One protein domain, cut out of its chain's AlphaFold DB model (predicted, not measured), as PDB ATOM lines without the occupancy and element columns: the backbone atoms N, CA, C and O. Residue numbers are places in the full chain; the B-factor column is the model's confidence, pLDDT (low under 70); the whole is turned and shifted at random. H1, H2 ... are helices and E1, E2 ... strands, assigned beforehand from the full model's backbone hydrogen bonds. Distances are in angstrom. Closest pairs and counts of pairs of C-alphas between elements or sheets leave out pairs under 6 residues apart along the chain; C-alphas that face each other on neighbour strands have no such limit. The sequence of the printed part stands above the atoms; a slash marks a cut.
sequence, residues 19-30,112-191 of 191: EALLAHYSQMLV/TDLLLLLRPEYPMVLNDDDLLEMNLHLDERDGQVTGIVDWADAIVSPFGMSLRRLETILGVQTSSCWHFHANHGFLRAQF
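What this domain is: This is residues 19 to 30 and 112 to 191 of the 191 residues of the protein "APH domain-containing protein" of Drechmeria coniospora (UniProt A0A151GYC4). H1, H3 and H4 make a loose triangle, with the hairpin E2 E3 next to residues 20 to 25 of H1, nearer through E3 than through E2, and the hairpin E5 E6 off to another side, beyond H3 and H4. A third ribbon, E1 beside E4, lies toward one end of the longest axis, with H2 farther out at that end. The printed part has 92 residues, with four named helices and six named strands in the order H1 H2 E1 E2 E3 E4 H3 E5 E6 H4; the strands form three sheets of two, E1 - E4, E2 - E3 and E5 - E6, each antiparallel, and the class is mixed, helices and strands. It is only just compact, close to loose, with a radius of gyration of the C-alphas of 14.5 A and spans of 42 by 32 by 25 A.

How they stand to each other: H1, residues 19 to 30, comes closest to E3, residues 145 to 148, at the C-alphas of Leu 21 and Val 145, 5.4 A apart. E3 forms a hairpin with E2, residues 136 to 138; N 137 and O 147 are 2.9 A apart, within hydrogen-bond range. H1 and E2 are only just apart, closest 8.1 A. H2, residues 112 to 116, touches no helix. E1, residues 124 to 127, and E4, residues 155 to 158, are antiparallel neighbours at 132 degrees; N 125 and O 157 are within hydrogen-bond range at 2.9 A. H3, residues 163 to 169, and H1 are near each other, with 5 pairs of C-alphas within 10 A. E5, residues 171 to 173, and E6, residues 178 to 180, form a hairpin at 167 degrees, with N 172 and O 179 within hydrogen-bond range at 2.8 A. H4, residues 184 to 188, and H3 are near each other, with 5 pairs within 10 A. H4 and H1 are close but not clearly touching; their closest C-alphas, of Glu 19 and Leu 187, are 6.5 A apart. Every O i to N i+4 pair is within hydrogen-bond range in H1 and H4; in H2 it is 0 of 1, beside 2 of 2 for O i to N i+3, and in H3 1 of 3, beside 3 of 4.

Where its parts are: H1 begins at C-alpha 19, (-4.163, -27.839, -0.647), and is 16.4 A long from first to last C-alpha. H3 measures 10.0 A, E4 9.5 A and E1 8.9 A. H4 ends at C-alpha 188, (-2.313, -32.289, -9.681).

The domain as a whole: The C-alphas farthest apart, of Thr 112 and Arg 141, are 46.3 A apart. Residues 31 to 111 are not printed, and C-alphas 30 and 112 are 27.1 A apart across this cut. Of the links printed whole, none is long. Mean pLDDT of the printed part is 74.2, and 18 residues are under 70, among them 19 to 30.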
ATOM      1  N   GLU A  19      -3.649 -28.909   0.222       48.69
ATOM      2  CA  GLU A  19      -4.163 -27.839  -0.647       48.69
ATOM      3  C   GLU A  19      -3.445 -26.499  -0.429       48.69
ATOM      4  O   GLU A  19      -3.064 -25.841  -1.399       48.69
ATOM      5  N   ALA A  20      -3.199 -26.116   0.826       52.44
ATOM      6  CA  ALA A  20      -2.451 -24.903   1.159       52.44
ATOM      7  C   ALA A  20      -0.973 -25.000   0.739       52.44
ATOM      8  O   ALA A  20      -0.416 -24.048   0.184       52.44
ATOM      9  N   LEU A  21      -0.363 -26.171   0.954       48.84
ATOM     10  CA  LEU A  21       1.011 -26.509   0.573       48.84
ATOM     11  C   LEU A  21       1.233 -26.304  -0.923       48.84
ATOM     12  O   LEU A  21       2.187 -25.653  -1.344       48.84
ATOM     13  N   LEU A  22       0.293 -26.811  -1.716       50.12
ATOM     14  CA  LEU A  22       0.347 -26.761  -3.162       50.12
ATOM     15  C   LEU A  22      -0.002 -25.397  -3.742       50.12
ATOM     16  O   LEU A  22       0.710 -24.938  -4.628       50.12
ATOM     17  N   ALA A  23      -1.034 -24.714  -3.240       52.66
ATOM     18  CA  ALA A  23      -1.367 -23.369  -3.710       52.66
ATOM     19  C   ALA A  23      -0.196 -22.394  -3.491       52.66
ATOM     20  O   ALA A  23       0.091 -21.550  -4.345       52.66
ATOM     21  N   HIS A  24       0.522 -22.542  -2.373       55.81
ATOM     22  CA  HIS A  24       1.739 -21.784  -2.104       55.81
ATOM     23  C   HIS A  24       2.885 -22.181  -3.049       55.81
ATOM     24  O   HIS A  24       3.590 -21.313  -3.567       55.81
ATOM     25  N   TYR A  25       3.038 -23.478  -3.332       54.97
ATOM     26  CA  TYR A  25       4.055 -23.987  -4.253       54.97
ATOM     27  C   TYR A  25       3.828 -23.560  -5.704       54.97
ATOM     28  O   TYR A  25       4.762 -23.068  -6.331       54.97
ATOM     29  N   SER A  26       2.603 -23.654  -6.228       49.50
ATOM     30  CA  SER A  26       2.254 -23.157  -7.563       49.50
ATOM     31  C   SER A  26       2.537 -21.659  -7.671       49.50
ATOM     32  O   SER A  26       3.123 -21.212  -8.652       49.50
ATOM     33  N   GLN A  27       2.228 -20.872  -6.633       57.47
ATOM     34  CA  GLN A  27       2.573 -19.447  -6.605       57.47
ATOM     35  C   GLN A  27       4.086 -19.200  -6.571       57.47
ATOM     36  O   GLN A  27       4.560 -18.282  -7.240       57.47
ATOM     37  N   MET A  28       4.862 -19.992  -5.825       52.66
ATOM     38  CA  MET A  28       6.325 -19.899  -5.848       52.66
ATOM     39  C   MET A  28       6.899 -20.289  -7.204       52.66
ATOM     40  O   MET A  28       7.751 -19.572  -7.708       52.66
ATOM     41  N   LEU A  29       6.428 -21.372  -7.817       45.81
ATOM     42  CA  LEU A  29       6.899 -21.832  -9.122       45.81
ATOM     43  C   LEU A  29       6.548 -20.841 -10.232       45.81
ATOM     44  O   LEU A  29       7.393 -20.569 -11.077       45.81
ATOM     45  N   VAL A  30       5.361 -20.231 -10.184       48.44
ATOM     46  CA  VAL A  30       4.969 -19.126 -11.076       48.44
ATOM     47  C   VAL A  30       5.844 -17.891 -10.846       48.44
ATOM     48  O   VAL A  30       6.257 -17.235 -11.796       48.44
ATOM     49  N   THR A 112      17.014 -39.161 -25.460       72.19
ATOM     50  CA  THR A 112      16.540 -38.228 -26.490       72.19
ATOM     51  C   THR A 112      15.542 -37.219 -25.918       72.19
ATOM     52  O   THR A 112      15.691 -36.016 -26.138       72.19
ATOM     53  N   ASP A 113      14.574 -37.682 -25.129       75.62
ATOM     54  CA  ASP A 113      13.577 -36.817 -24.494       75.62
ATOM     55  C   ASP A 113      14.196 -35.905 -23.426       75.62
ATOM     56  O   ASP A 113      13.840 -34.733 -23.316       75.62
ATOM     57  N   LEU A 114      15.167 -36.407 -22.659       73.56
ATOM     58  CA  LEU A 114      15.850 -35.637 -21.619       73.56
ATOM     59  C   LEU A 114      16.645 -34.465 -22.208       73.56
ATOM     60  O   LEU A 114      16.689 -33.390 -21.610       73.56
ATOM     61  N   LEU A 115      17.208 -34.627 -23.409       74.19
ATOM     62  CA  LEU A 115      17.883 -33.539 -24.122       74.19
ATOM     63  C   LEU A 115      16.928 -32.398 -24.508       74.19
ATOM     64  O   LEU A 115      17.373 -31.257 -24.631       74.19
ATOM     65  N   LEU A 116      15.617 -32.652 -24.636       73.50
ATOM     66  CA  LEU A 116      14.632 -31.591 -24.883       73.50
ATOM     67  C   LEU A 116      14.541 -30.604 -23.711       73.50
ATOM     68  O   LEU A 116      14.253 -29.428 -23.934       73.50
ATOM     69  N   LEU A 117      14.833 -31.055 -22.486       69.50
ATOM     70  CA  LEU A 117      14.876 -30.209 -21.289       69.50
ATOM     71  C   LEU A 117      16.102 -29.286 -21.263       69.50
ATOM     72  O   LEU A 117      16.105 -28.307 -20.525       69.50
ATOM     73  N   LEU A 118      17.138 -29.581 -22.057       72.94
ATOM     74  CA  LEU A 118      18.372 -28.785 -22.143       72.94
ATOM     75  C   LEU A 118      18.338 -27.746 -23.264       72.94
ATOM     76  O   LEU A 118      19.336 -27.070 -23.522       72.94
ATOM     77  N   ARG A 119      17.212 -27.632 -23.970       76.31
ATOM     78  CA  ARG A 119      17.064 -26.648 -25.036       76.31
ATOM     79  C   ARG A 119      17.170 -25.233 -24.460       76.31
ATOM     80  O   ARG A 119      16.606 -24.988 -23.397       76.31
ATOM     81  N   PRO A 120      17.802 -24.279 -25.168       72.06
ATOM     82  CA  PRO A 120      17.939 -22.898 -24.692       72.06
ATOM     83  C   PRO A 120      16.600 -22.215 -24.382       72.06
ATOM     84  O   PRO A 120      16.541 -21.294 -23.575       72.06
ATOM     85  N   GLU A 121      15.527 -22.667 -25.033       79.56
ATOM     86  CA  GLU A 121      14.166 -22.167 -24.835       79.56
ATOM     87  C   GLU A 121      13.508 -22.682 -23.544       79.56
ATOM     88  O   GLU A 121      12.492 -22.136 -23.114       79.56
ATOM     89  N   TYR A 122      14.049 -23.745 -22.941       75.50
ATOM     90  CA  TYR A 122      13.493 -24.330 -21.731       75.50
ATOM     91  C   TYR A 122      13.934 -23.510 -20.503       75.50
ATOM     92  O   TYR A 122      15.130 -23.266 -20.330       75.50
ATOM     93  N   PRO A 123      13.011 -23.065 -19.627       78.31
ATOM     94  CA  PRO A 123      13.375 -22.203 -18.509       78.31
ATOM     95  C   PRO A 123      14.338 -22.891 -17.536       78.31
ATOM     96  O   PRO A 123      14.020 -23.937 -16.968       78.31
ATOM     97  N   MET A 124      15.489 -22.262 -17.297       77.62
ATOM     98  CA  MET A 124      16.446 -22.673 -16.269       77.62
ATOM     99  C   MET A 124      16.134 -21.933 -14.970       77.62
ATOM    100  O   MET A 124      16.171 -20.702 -14.923       77.62
ATOM    101  N   VAL A 125      15.823 -22.675 -13.910       80.81
ATOM    102  CA  VAL A 125      15.416 -22.115 -12.615       80.81
ATOM    103  C   VAL A 125      16.209 -22.750 -11.479       80.81
ATOM    104  O   VAL A 125      16.733 -23.859 -11.609       80.81
ATOM    105  N   LEU A 126      16.293 -22.048 -10.348       81.94
ATOM    106  CA  LEU A 126      16.825 -22.629  -9.121       81.94
ATOM    107  C   LEU A 126      15.837 -23.687  -8.612       81.94
ATOM    108  O   LEU A 126      14.710 -23.360  -8.243       81.94
ATOM    109  N   ASN A 127      16.271 -24.938  -8.627       81.00
ATOM    110  CA  ASN A 127      15.560 -26.097  -8.116       81.00
ATOM    111  C   ASN A 127      16.172 -26.534  -6.783       81.00
ATOM    112  O   ASN A 127      17.377 -26.386  -6.568       81.00
ATOM    113  N   ASP A 128      15.333 -27.094  -5.921       85.19
ATOM    114  CA  ASP A 128      15.774 -27.815  -4.735       85.19
ATOM    115  C   ASP A 128      15.899 -29.302  -5.107       85.19
ATOM    116  O   ASP A 128      14.942 -29.904  -5.602       85.19
ATOM    117  N   ASP A 129      17.099 -29.870  -4.965       81.31
ATOM    118  CA  ASP A 129      17.398 -31.241  -5.415       81.31
ATOM    119  C   ASP A 129      16.826 -32.308  -4.453       81.31
ATOM    120  O   ASP A 129      16.674 -33.477  -4.828       81.31
ATOM    121  N   ASP A 130      16.430 -31.900  -3.239       84.12
ATOM    122  CA  ASP A 130      15.914 -32.777  -2.186       84.12
ATOM    123  C   ASP A 130      14.617 -32.252  -1.555       84.12
ATOM    124  O   ASP A 130      14.426 -32.205  -0.337       84.12
ATOM    125  N   LEU A 131      13.674 -31.868  -2.417       81.88
ATOM    126  CA  LEU A 131      12.394 -31.344  -1.972       81.88
ATOM    127  C   LEU A 131      11.487 -32.440  -1.383       81.88
ATOM    128  O   LEU A 131      10.634 -33.007  -2.068       81.88
ATOM    129  N   LEU A 132      11.663 -32.722  -0.096       82.06
ATOM    130  CA  LEU A 132      10.926 -33.730   0.664       82.06
ATOM    131  C   LEU A 132      10.032 -33.093   1.734       82.06
ATOM    132  O   LEU A 132      10.254 -31.959   2.152       82.06
ATOM    133  N   GLU A 133       9.053 -33.855   2.237       78.19
ATOM    134  CA  GLU A 133       8.142 -33.416   3.311       78.19
ATOM    135  C   GLU A 133       8.902 -32.867   4.531       78.19
ATOM    136  O   GLU A 133       8.511 -31.855   5.104       78.19
ATOM    137  N   MET A 134      10.037 -33.478   4.886       81.44
ATOM    138  CA  MET A 134      10.853 -33.063   6.033       81.44
ATOM    139  C   MET A 134      11.590 -31.729   5.848       81.44
ATOM    140  O   MET A 134      12.022 -31.140   6.836       81.44
ATOM    141  N   ASN A 135      11.694 -31.245   4.609       85.94
ATOM    142  CA  ASN A 135      12.313 -29.965   4.270       85.94
ATOM    143  C   ASN A 135      11.270 -28.840   4.138       85.94
ATOM    144  O   ASN A 135      11.615 -27.695   3.839       85.94
ATOM    145  N   LEU A 136       9.993 -29.140   4.402       83.81
ATOM    146  CA  LEU A 136       8.899 -28.177   4.399       83.81
ATOM    147  C   LEU A 136       8.506 -27.790   5.822       83.81
ATOM    148  O   LEU A 136       8.214 -28.631   6.669       83.81
ATOM    149  N   HIS A 137       8.439 -26.488   6.075       82.69
ATOM    150  CA  HIS A 137       7.908 -25.957   7.323       82.69
ATOM    151  C   HIS A 137       6.457 -25.538   7.135       82.69
ATOM    152  O   HIS A 137       6.147 -24.741   6.246       82.69
ATOM    153  N   LEU A 138       5.583 -26.030   8.010       80.38
ATOM    154  CA  LEU A 138       4.155 -25.726   8.007       80.38
ATOM    155  C   LEU A 138       3.778 -24.908   9.237       80.38
ATOM    156  O   LEU A 138       4.305 -25.139  10.325       80.38
ATOM    157  N   ASP A 139       2.866 -23.956   9.069       74.44
ATOM    158  CA  ASP A 139       2.179 -23.340  10.200       74.44
ATOM    159  C   ASP A 139       1.235 -24.378  10.821       74.44
ATOM    160  O   ASP A 139       0.367 -24.942  10.151       74.44
ATOM    161  N   GLU A 140       1.395 -24.646  12.113       74.69
ATOM    162  CA  GLU A 140       0.575 -25.624  12.829       74.69
ATOM    163  C   GLU A 140      -0.918 -25.249  12.843       74.69
ATOM    164  O   GLU A 140      -1.780 -26.131  12.893       74.69
ATOM    165  N   ARG A 141      -1.241 -23.949  12.792       69.25
ATOM    166  CA  ARG A 141      -2.605 -23.428  12.948       69.25
ATOM    167  C   ARG A 141      -3.469 -23.682  11.724       69.25
ATOM    168  O   ARG A 141      -4.634 -24.045  11.877       69.25
ATOM    169  N   ASP A 142      -2.927 -23.447  10.535       74.19
ATOM    170  CA  ASP A 142      -3.694 -23.464   9.285       74.19
ATOM    171  C   ASP A 142      -3.072 -24.314   8.177       74.19
ATOM    172  O   ASP A 142      -3.750 -24.627   7.196       74.19
ATOM    173  N   GLY A 143      -1.823 -24.737   8.351       67.31
ATOM    174  CA  GLY A 143      -1.157 -25.615   7.415       67.31
ATOM    175  C   GLY A 143      -0.473 -25.004   6.244       67.31
ATOM    176  O   GLY A 143      -0.063 -25.734   5.340       67.31
ATOM    177  N   GLN A 144      -0.340 -23.690   6.247       72.44
ATOM    178  CA  GLN A 144       0.366 -23.023   5.184       72.44
ATOM    179  C   GLN A 144       1.855 -23.338   5.244       72.44
ATOM    180  O   GLN A 144       2.459 -23.395   6.316       72.44
ATOM    181  N   VAL A 145       2.464 -23.499   4.070       76.69
ATOM    182  CA  VAL A 145       3.922 -23.539   3.968       76.69
ATOM    183  C   VAL A 145       4.461 -22.179   4.364       76.69
ATOM    184  O   VAL A 145       4.152 -21.163   3.744       76.69
ATOM    185  N   THR A 146       5.281 -22.170   5.404       82.00
ATOM    186  CA  THR A 146       5.945 -20.967   5.910       82.00
ATOM    187  C   THR A 146       7.394 -20.879   5.448       82.00
ATOM    188  O   THR A 146       7.989 -19.799   5.483       82.00
ATOM    189  N   GLY A 147       7.965 -21.988   4.975       81.56
ATOM    190  CA  GLY A 147       9.303 -22.011   4.407       81.56
ATOM    191  C   GLY A 147       9.714 -23.374   3.863       81.56
ATOM    192  O   GLY A 147       9.106 -24.398   4.171       81.56
ATOM    193  N   ILE A 148      10.781 -23.345   3.069       84.69
ATOM    194  CA  ILE A 148      11.522 -24.513   2.593       84.69
ATOM    195  C   ILE A 148      12.938 -24.384   3.146       84.69
ATOM    196  O   ILE A 148      13.535 -23.300   3.055       84.69
ATOM    197  N   VAL A 149      13.463 -25.456   3.723       85.12
ATOM    198  CA  VAL A 149      14.824 -25.529   4.263       85.12
ATOM    199  C   VAL A 149      15.685 -26.493   3.445       85.12
ATOM    200  O   VAL A 149      15.218 -27.048   2.465       85.12
ATOM    201  N   ASP A 150      16.950 -26.639   3.838       81.94
ATOM    202  CA  ASP A 150      17.922 -27.561   3.229       81.94
ATOM    203  C   ASP A 150      18.298 -27.310   1.755       81.94
ATOM    204  O   ASP A 150      18.500 -28.208   0.951       81.94
ATOM    205  N   TRP A 151      18.527 -26.040   1.420       84.88
ATOM    206  CA  TRP A 151      18.986 -25.611   0.091       84.88
ATOM    207  C   TRP A 151      20.458 -25.961  -0.216       84.88
ATOM    208  O   TRP A 151      21.060 -25.355  -1.107       84.88
ATOM    209  N   ALA A 152      21.089 -26.863   0.543       82.56
ATOM    210  CA  ALA A 152      22.520 -27.155   0.427       82.56
ATOM    211  C   ALA A 152      22.895 -27.703  -0.960       82.56
ATOM    212  O   ALA A 152      23.965 -27.372  -1.481       82.56
ATOM    213  N   ASP A 153      21.987 -28.466  -1.570       80.00
ATOM    214  CA  ASP A 153      22.158 -29.078  -2.889       80.00
ATOM    215  C   ASP A 153      21.369 -28.393  -4.009       80.00
ATOM    216  O   ASP A 153      21.313 -28.913  -5.128       80.00
ATOM    217  N   ALA A 154      20.821 -27.204  -3.741       81.69
ATOM    218  CA  ALA A 154      20.066 -26.437  -4.717       81.69
ATOM    219  C   ALA A 154      20.875 -26.166  -5.993       81.69
ATOM    220  O   ALA A 154      22.070 -25.849  -5.963       81.69
ATOM    221  N   ILE A 155      20.201 -26.275  -7.134       80.50
ATOM    222  CA  ILE A 155      20.850 -26.321  -8.436       80.50
ATOM    223  C   ILE A 155      20.057 -25.552  -9.484       80.50
ATOM    224  O   ILE A 155      18.830 -25.588  -9.513       80.50
ATOM    225  N   VAL A 156      20.753 -24.834 -10.366       79.75
ATOM    226  CA  VAL A 156      20.113 -24.247 -11.548       79.75
ATOM    227  C   VAL A 156      19.948 -25.353 -12.583       79.75
ATOM    228  O   VAL A 156      20.934 -25.849 -13.123       79.75
ATOM    229  N   SER A 157      18.709 -25.750 -12.841       77.69
ATOM    230  CA  SER A 157      18.358 -26.847 -13.748       77.69
ATOM    231  C   SER A 157      17.053 -26.529 -14.488       77.69
ATOM    232  O   SER A 157      16.400 -25.533 -14.151       77.69
ATOM    233  N   PRO A 158      16.640 -27.347 -15.473       80.88
ATOM    234  CA  PRO A 158      15.362 -27.157 -16.148       80.88
ATOM    235  C   PRO A 158      14.197 -27.022 -15.153       80.88
ATOM    236  O   PRO A 158      14.194 -27.624 -14.072       80.88
ATOM    237  N   PHE A 159      13.213 -26.193 -15.486       81.31
ATOM    238  CA  PHE A 159      11.984 -26.064 -14.712       81.31
ATOM    239  C   PHE A 159      11.300 -27.426 -14.529       81.31
ATOM    240  O   PHE A 159      11.264 -28.254 -15.431       81.31
ATOM    241  N   GLY A 160      10.758 -27.665 -13.335       77.75
ATOM    242  CA  GLY A 160      10.029 -28.896 -13.032       77.75
ATOM    243  C   GLY A 160      10.882 -30.056 -12.512       77.75
ATOM    244  O   GLY A 160      10.312 -31.051 -12.073       77.75
ATOM    245  N   MET A 161      12.212 -29.930 -12.439       80.81
ATOM    246  CA  MET A 161      13.060 -30.984 -11.853       80.81
ATOM    247  C   MET A 161      12.695 -31.284 -10.387       80.81
ATOM    248  O   MET A 161      12.656 -32.450  -9.989       80.81
ATOM    249  N   SER A 162      12.306 -30.261  -9.615       79.69
ATOM    250  CA  SER A 162      11.822 -30.428  -8.231       79.69
ATOM    251  C   SER A 162      10.404 -31.036  -8.144       79.69
ATOM    252  O   SER A 162      10.045 -31.629  -7.127       79.69
ATOM    253  N   LEU A 163       9.577 -30.934  -9.199       78.38
ATOM    254  CA  LEU A 163       8.167 -31.376  -9.173       78.38
ATOM    255  C   LEU A 163       8.023 -32.892  -9.039       78.38
ATOM    256  O   LEU A 163       7.088 -33.373  -8.402       78.38
ATOM    257  N   ARG A 164       8.975 -33.665  -9.573       74.19
ATOM    258  CA  ARG A 164       8.980 -35.123  -9.393       74.19
ATOM    259  C   ARG A 164       9.044 -35.513  -7.915       74.19
ATOM    260  O   ARG A 164       8.505 -36.544  -7.528       74.19
ATOM    261  N   ARG A 165       9.708 -34.709  -7.083       77.81
ATOM    262  CA  ARG A 165       9.759 -34.945  -5.637       77.81
ATOM    263  C   ARG A 165       8.451 -34.544  -4.962       77.81
ATOM    264  O   ARG A 165       8.001 -35.253  -4.073       77.81
ATOM    265  N   LEU A 166       7.761 -33.521  -5.462       74.31
ATOM    266  CA  LEU A 166       6.426 -33.153  -4.984       74.31
ATOM    267  C   LEU A 166       5.391 -34.275  -5.181       74.31
ATOM    268  O   LEU A 166       4.544 -34.478  -4.318       74.31
ATOM    269  N   GLU A 167       5.500 -35.071  -6.249       77.00
ATOM    270  CA  GLU A 167       4.677 -36.283  -6.430       77.00
ATOM    271  C   GLU A 167       4.825 -37.276  -5.265       77.00
ATOM    272  O   GLU A 167       3.865 -37.962  -4.908       77.00
ATOM    273  N   THR A 168       5.992 -37.304  -4.608       78.81
ATOM    274  CA  THR A 168       6.201 -38.143  -3.420       78.81
ATOM    275  C   THR A 168       5.442 -37.645  -2.191       78.81
ATOM    276  O   THR A 168       5.123 -38.444  -1.323       78.81
ATOM    277  N   ILE A 169       5.076 -36.361  -2.152       78.00
ATOM    278  CA  ILE A 169       4.281 -35.743  -1.078       78.00
ATOM    279  C   ILE A 169       2.778 -36.016  -1.280       78.00
ATOM    280  O   ILE A 169       1.986 -35.956  -0.344       78.00
ATOM    281  N   LEU A 170       2.349 -36.367  -2.500       78.94
ATOM    282  CA  LEU A 170       0.938 -36.636  -2.811       78.94
ATOM    283  C   LEU A 170       0.447 -38.011  -2.334       78.94
ATOM    284  O   LEU A 170      -0.743 -38.325  -2.472       78.94
ATOM    285  N   GLY A 171       1.324 -38.849  -1.789       77.19
ATOM    286  CA  GLY A 171       0.945 -40.157  -1.283       77.19
ATOM    287  C   GLY A 171       2.060 -40.875  -0.544       77.19
ATOM    288  O   GLY A 171       3.134 -40.343  -0.318       77.19
ATOM    289  N   VAL A 172       1.789 -42.124  -0.184       77.81
ATOM    290  CA  VAL A 172       2.723 -42.979   0.546       77.81
ATOM    291  C   VAL A 172       3.058 -44.191  -0.311       77.81
ATOM    292  O   VAL A 172       2.162 -44.922  -0.750       77.81
ATOM    293  N   GLN A 173       4.352 -44.431  -0.524       80.75
ATOM    294  CA  GLN A 173       4.830 -45.671  -1.123       80.75
ATOM    295  C   GLN A 173       4.857 -46.785  -0.076       80.75
ATOM    296  O   GLN A 173       5.486 -46.655   0.972       80.75
ATOM    297  N   THR A 174       4.210 -47.905  -0.375       80.88
ATOM    298  CA  THR A 174       4.390 -49.164   0.361       80.88
ATOM    299  C   THR A 174       5.300 -50.100  -0.427       80.88
ATOM    300  O   THR A 174       5.678 -49.815  -1.564       80.88
ATOM    301  N   SER A 175       5.622 -51.262   0.143       81.19
ATOM    302  CA  SER A 175       6.415 -52.292  -0.537       81.19
ATOM    303  C   SER A 175       5.783 -52.817  -1.832       81.19
ATOM    304  O   SER A 175       6.487 -53.397  -2.651       81.19
ATOM    305  N   SER A 176       4.469 -52.655  -2.017       82.69
ATOM    306  CA  SER A 176       3.728 -53.235  -3.143       82.69
ATOM    307  C   SER A 176       3.006 -52.218  -4.021       82.69
ATOM    308  O   SER A 176       2.685 -52.536  -5.162       82.69
ATOM    309  N   CYS A 177       2.703 -51.020  -3.516       80.88
ATOM    310  CA  CYS A 177       1.917 -50.041  -4.264       80.88
ATOM    311  C   CYS A 177       2.057 -48.611  -3.734       80.88
ATOM    312  O   CYS A 177       2.503 -48.370  -2.611       80.88
ATOM    313  N   TRP A 178       1.627 -47.663  -4.563       82.94
ATOM    314  CA  TRP A 178       1.499 -46.262  -4.192       82.94
ATOM    315  C   TRP A 178       0.071 -45.958  -3.725       82.94
ATOM    316  O   TRP A 178      -0.890 -46.251  -4.441       82.94
ATOM    317  N   HIS A 179      -0.077 -45.351  -2.548       79.75
ATOM    318  CA  HIS A 179      -1.365 -44.893  -2.031       79.75
ATOM    319  C   HIS A 179      -1.420 -43.371  -2.031       79.75
ATOM    320  O   HIS A 179      -0.806 -42.720  -1.191       79.75
ATOM    321  N   PHE A 180      -2.181 -42.798  -2.958       82.25
ATOM    322  CA  PHE A 180      -2.376 -41.355  -3.006       82.25
ATOM    323  C   PHE A 180      -3.348 -40.866  -1.931       82.25
ATOM    324  O   PHE A 180      -4.320 -41.544  -1.584       82.25
ATOM    325  N   HIS A 181      -3.119 -39.650  -1.441       77.56
ATOM    326  CA  HIS A 181      -4.082 -38.953  -0.597       77.56
ATOM    327  C   HIS A 181      -5.374 -38.660  -1.377       77.56
ATOM    328  O   HIS A 181      -5.372 -38.544  -2.603       77.56
ATOM    329  N   ALA A 182      -6.501 -38.534  -0.670       74.81
ATOM    330  CA  ALA A 182      -7.829 -38.433  -1.289       74.81
ATOM    331  C   ALA A 182      -7.950 -37.286  -2.312       74.81
ATOM    332  O   ALA A 182      -8.624 -37.443  -3.326       74.81
ATOM    333  N   ASN A 183      -7.239 -36.176  -2.092       70.62
ATOM    334  CA  ASN A 183      -7.345 -34.973  -2.921       70.62
ATOM    335  C   ASN A 183      -6.243 -34.853  -3.982       70.62
ATOM    336  O   ASN A 183      -6.173 -33.838  -4.665       70.62
ATOM    337  N   HIS A 184      -5.403 -35.875  -4.170       73.25
ATOM    338  CA  HIS A 184      -4.270 -35.813  -5.100       73.25
ATOM    339  C   HIS A 184      -4.656 -35.380  -6.531       73.25
ATOM    340  O   HIS A 184      -3.866 -34.728  -7.201       73.25
ATOM    341  N   GLY A 185      -5.864 -35.713  -7.006       74.12
ATOM    342  CA  GLY A 185      -6.340 -35.308  -8.334       74.12
ATOM    343  C   GLY A 185      -6.588 -33.803  -8.453       74.12
ATOM    344  O   GLY A 185      -6.171 -33.190  -9.431       74.12
ATOM    345  N   PHE A 186      -7.199 -33.194  -7.432       70.00
ATOM    346  CA  PHE A 186      -7.358 -31.738  -7.349       70.00
ATOM    347  C   PHE A 186      -5.996 -31.040  -7.273       70.00
ATOM    348  O   PHE A 186      -5.769 -30.041  -7.946       70.00
ATOM    349  N   LEU A 187      -5.086 -31.617  -6.490       63.72
ATOM    350  CA  LEU A 187      -3.728 -31.130  -6.279       63.72
ATOM    351  C   LEU A 187      -2.897 -31.142  -7.573       63.72
ATOM    352  O   LEU A 187      -2.250 -30.151  -7.890       63.72
ATOM    353  N   ARG A 188      -2.982 -32.210  -8.372       74.00
ATOM    354  CA  ARG A 188      -2.313 -32.289  -9.681       74.00
ATOM    355  C   ARG A 188      -2.819 -31.272 -10.696       74.00
ATOM    356  O   ARG A 188      -2.044 -30.837 -11.530       74.00
ATOM    357  N   ALA A 189      -4.092 -30.888 -10.622       73.31
ATOM    358  CA  ALA A 189      -4.676 -29.914 -11.543       73.31
ATOM    359  C   ALA A 189      -4.214 -28.461 -11.292       73.31
ATOM    360  O   ALA A 189      -4.614 -27.570 -12.035       73.31
ATOM    361  N   GLN A 190      -3.419 -28.205 -10.243       65.12
ATOM    362  CA  GLN A 190      -2.871 -26.878  -9.921       65.12
ATOM    363  C   GLN A 190      -1.486 -26.608 -10.544       65.12
ATOM    364  O   GLN A 190      -0.898 -25.555 -10.268       65.12
ATOM    365  N   PHE A 191      -0.958 -27.540 -11.342       56.28
ATOM    366  CA  PHE A 191       0.328 -27.459 -12.047       56.28
ATOM    367  C   PHE A 191       0.140 -27.732 -13.537       56.28
ATOM    368  O   PHE A 191       0.958 -27.196 -14.316       56.28
TER     369      PHE A 191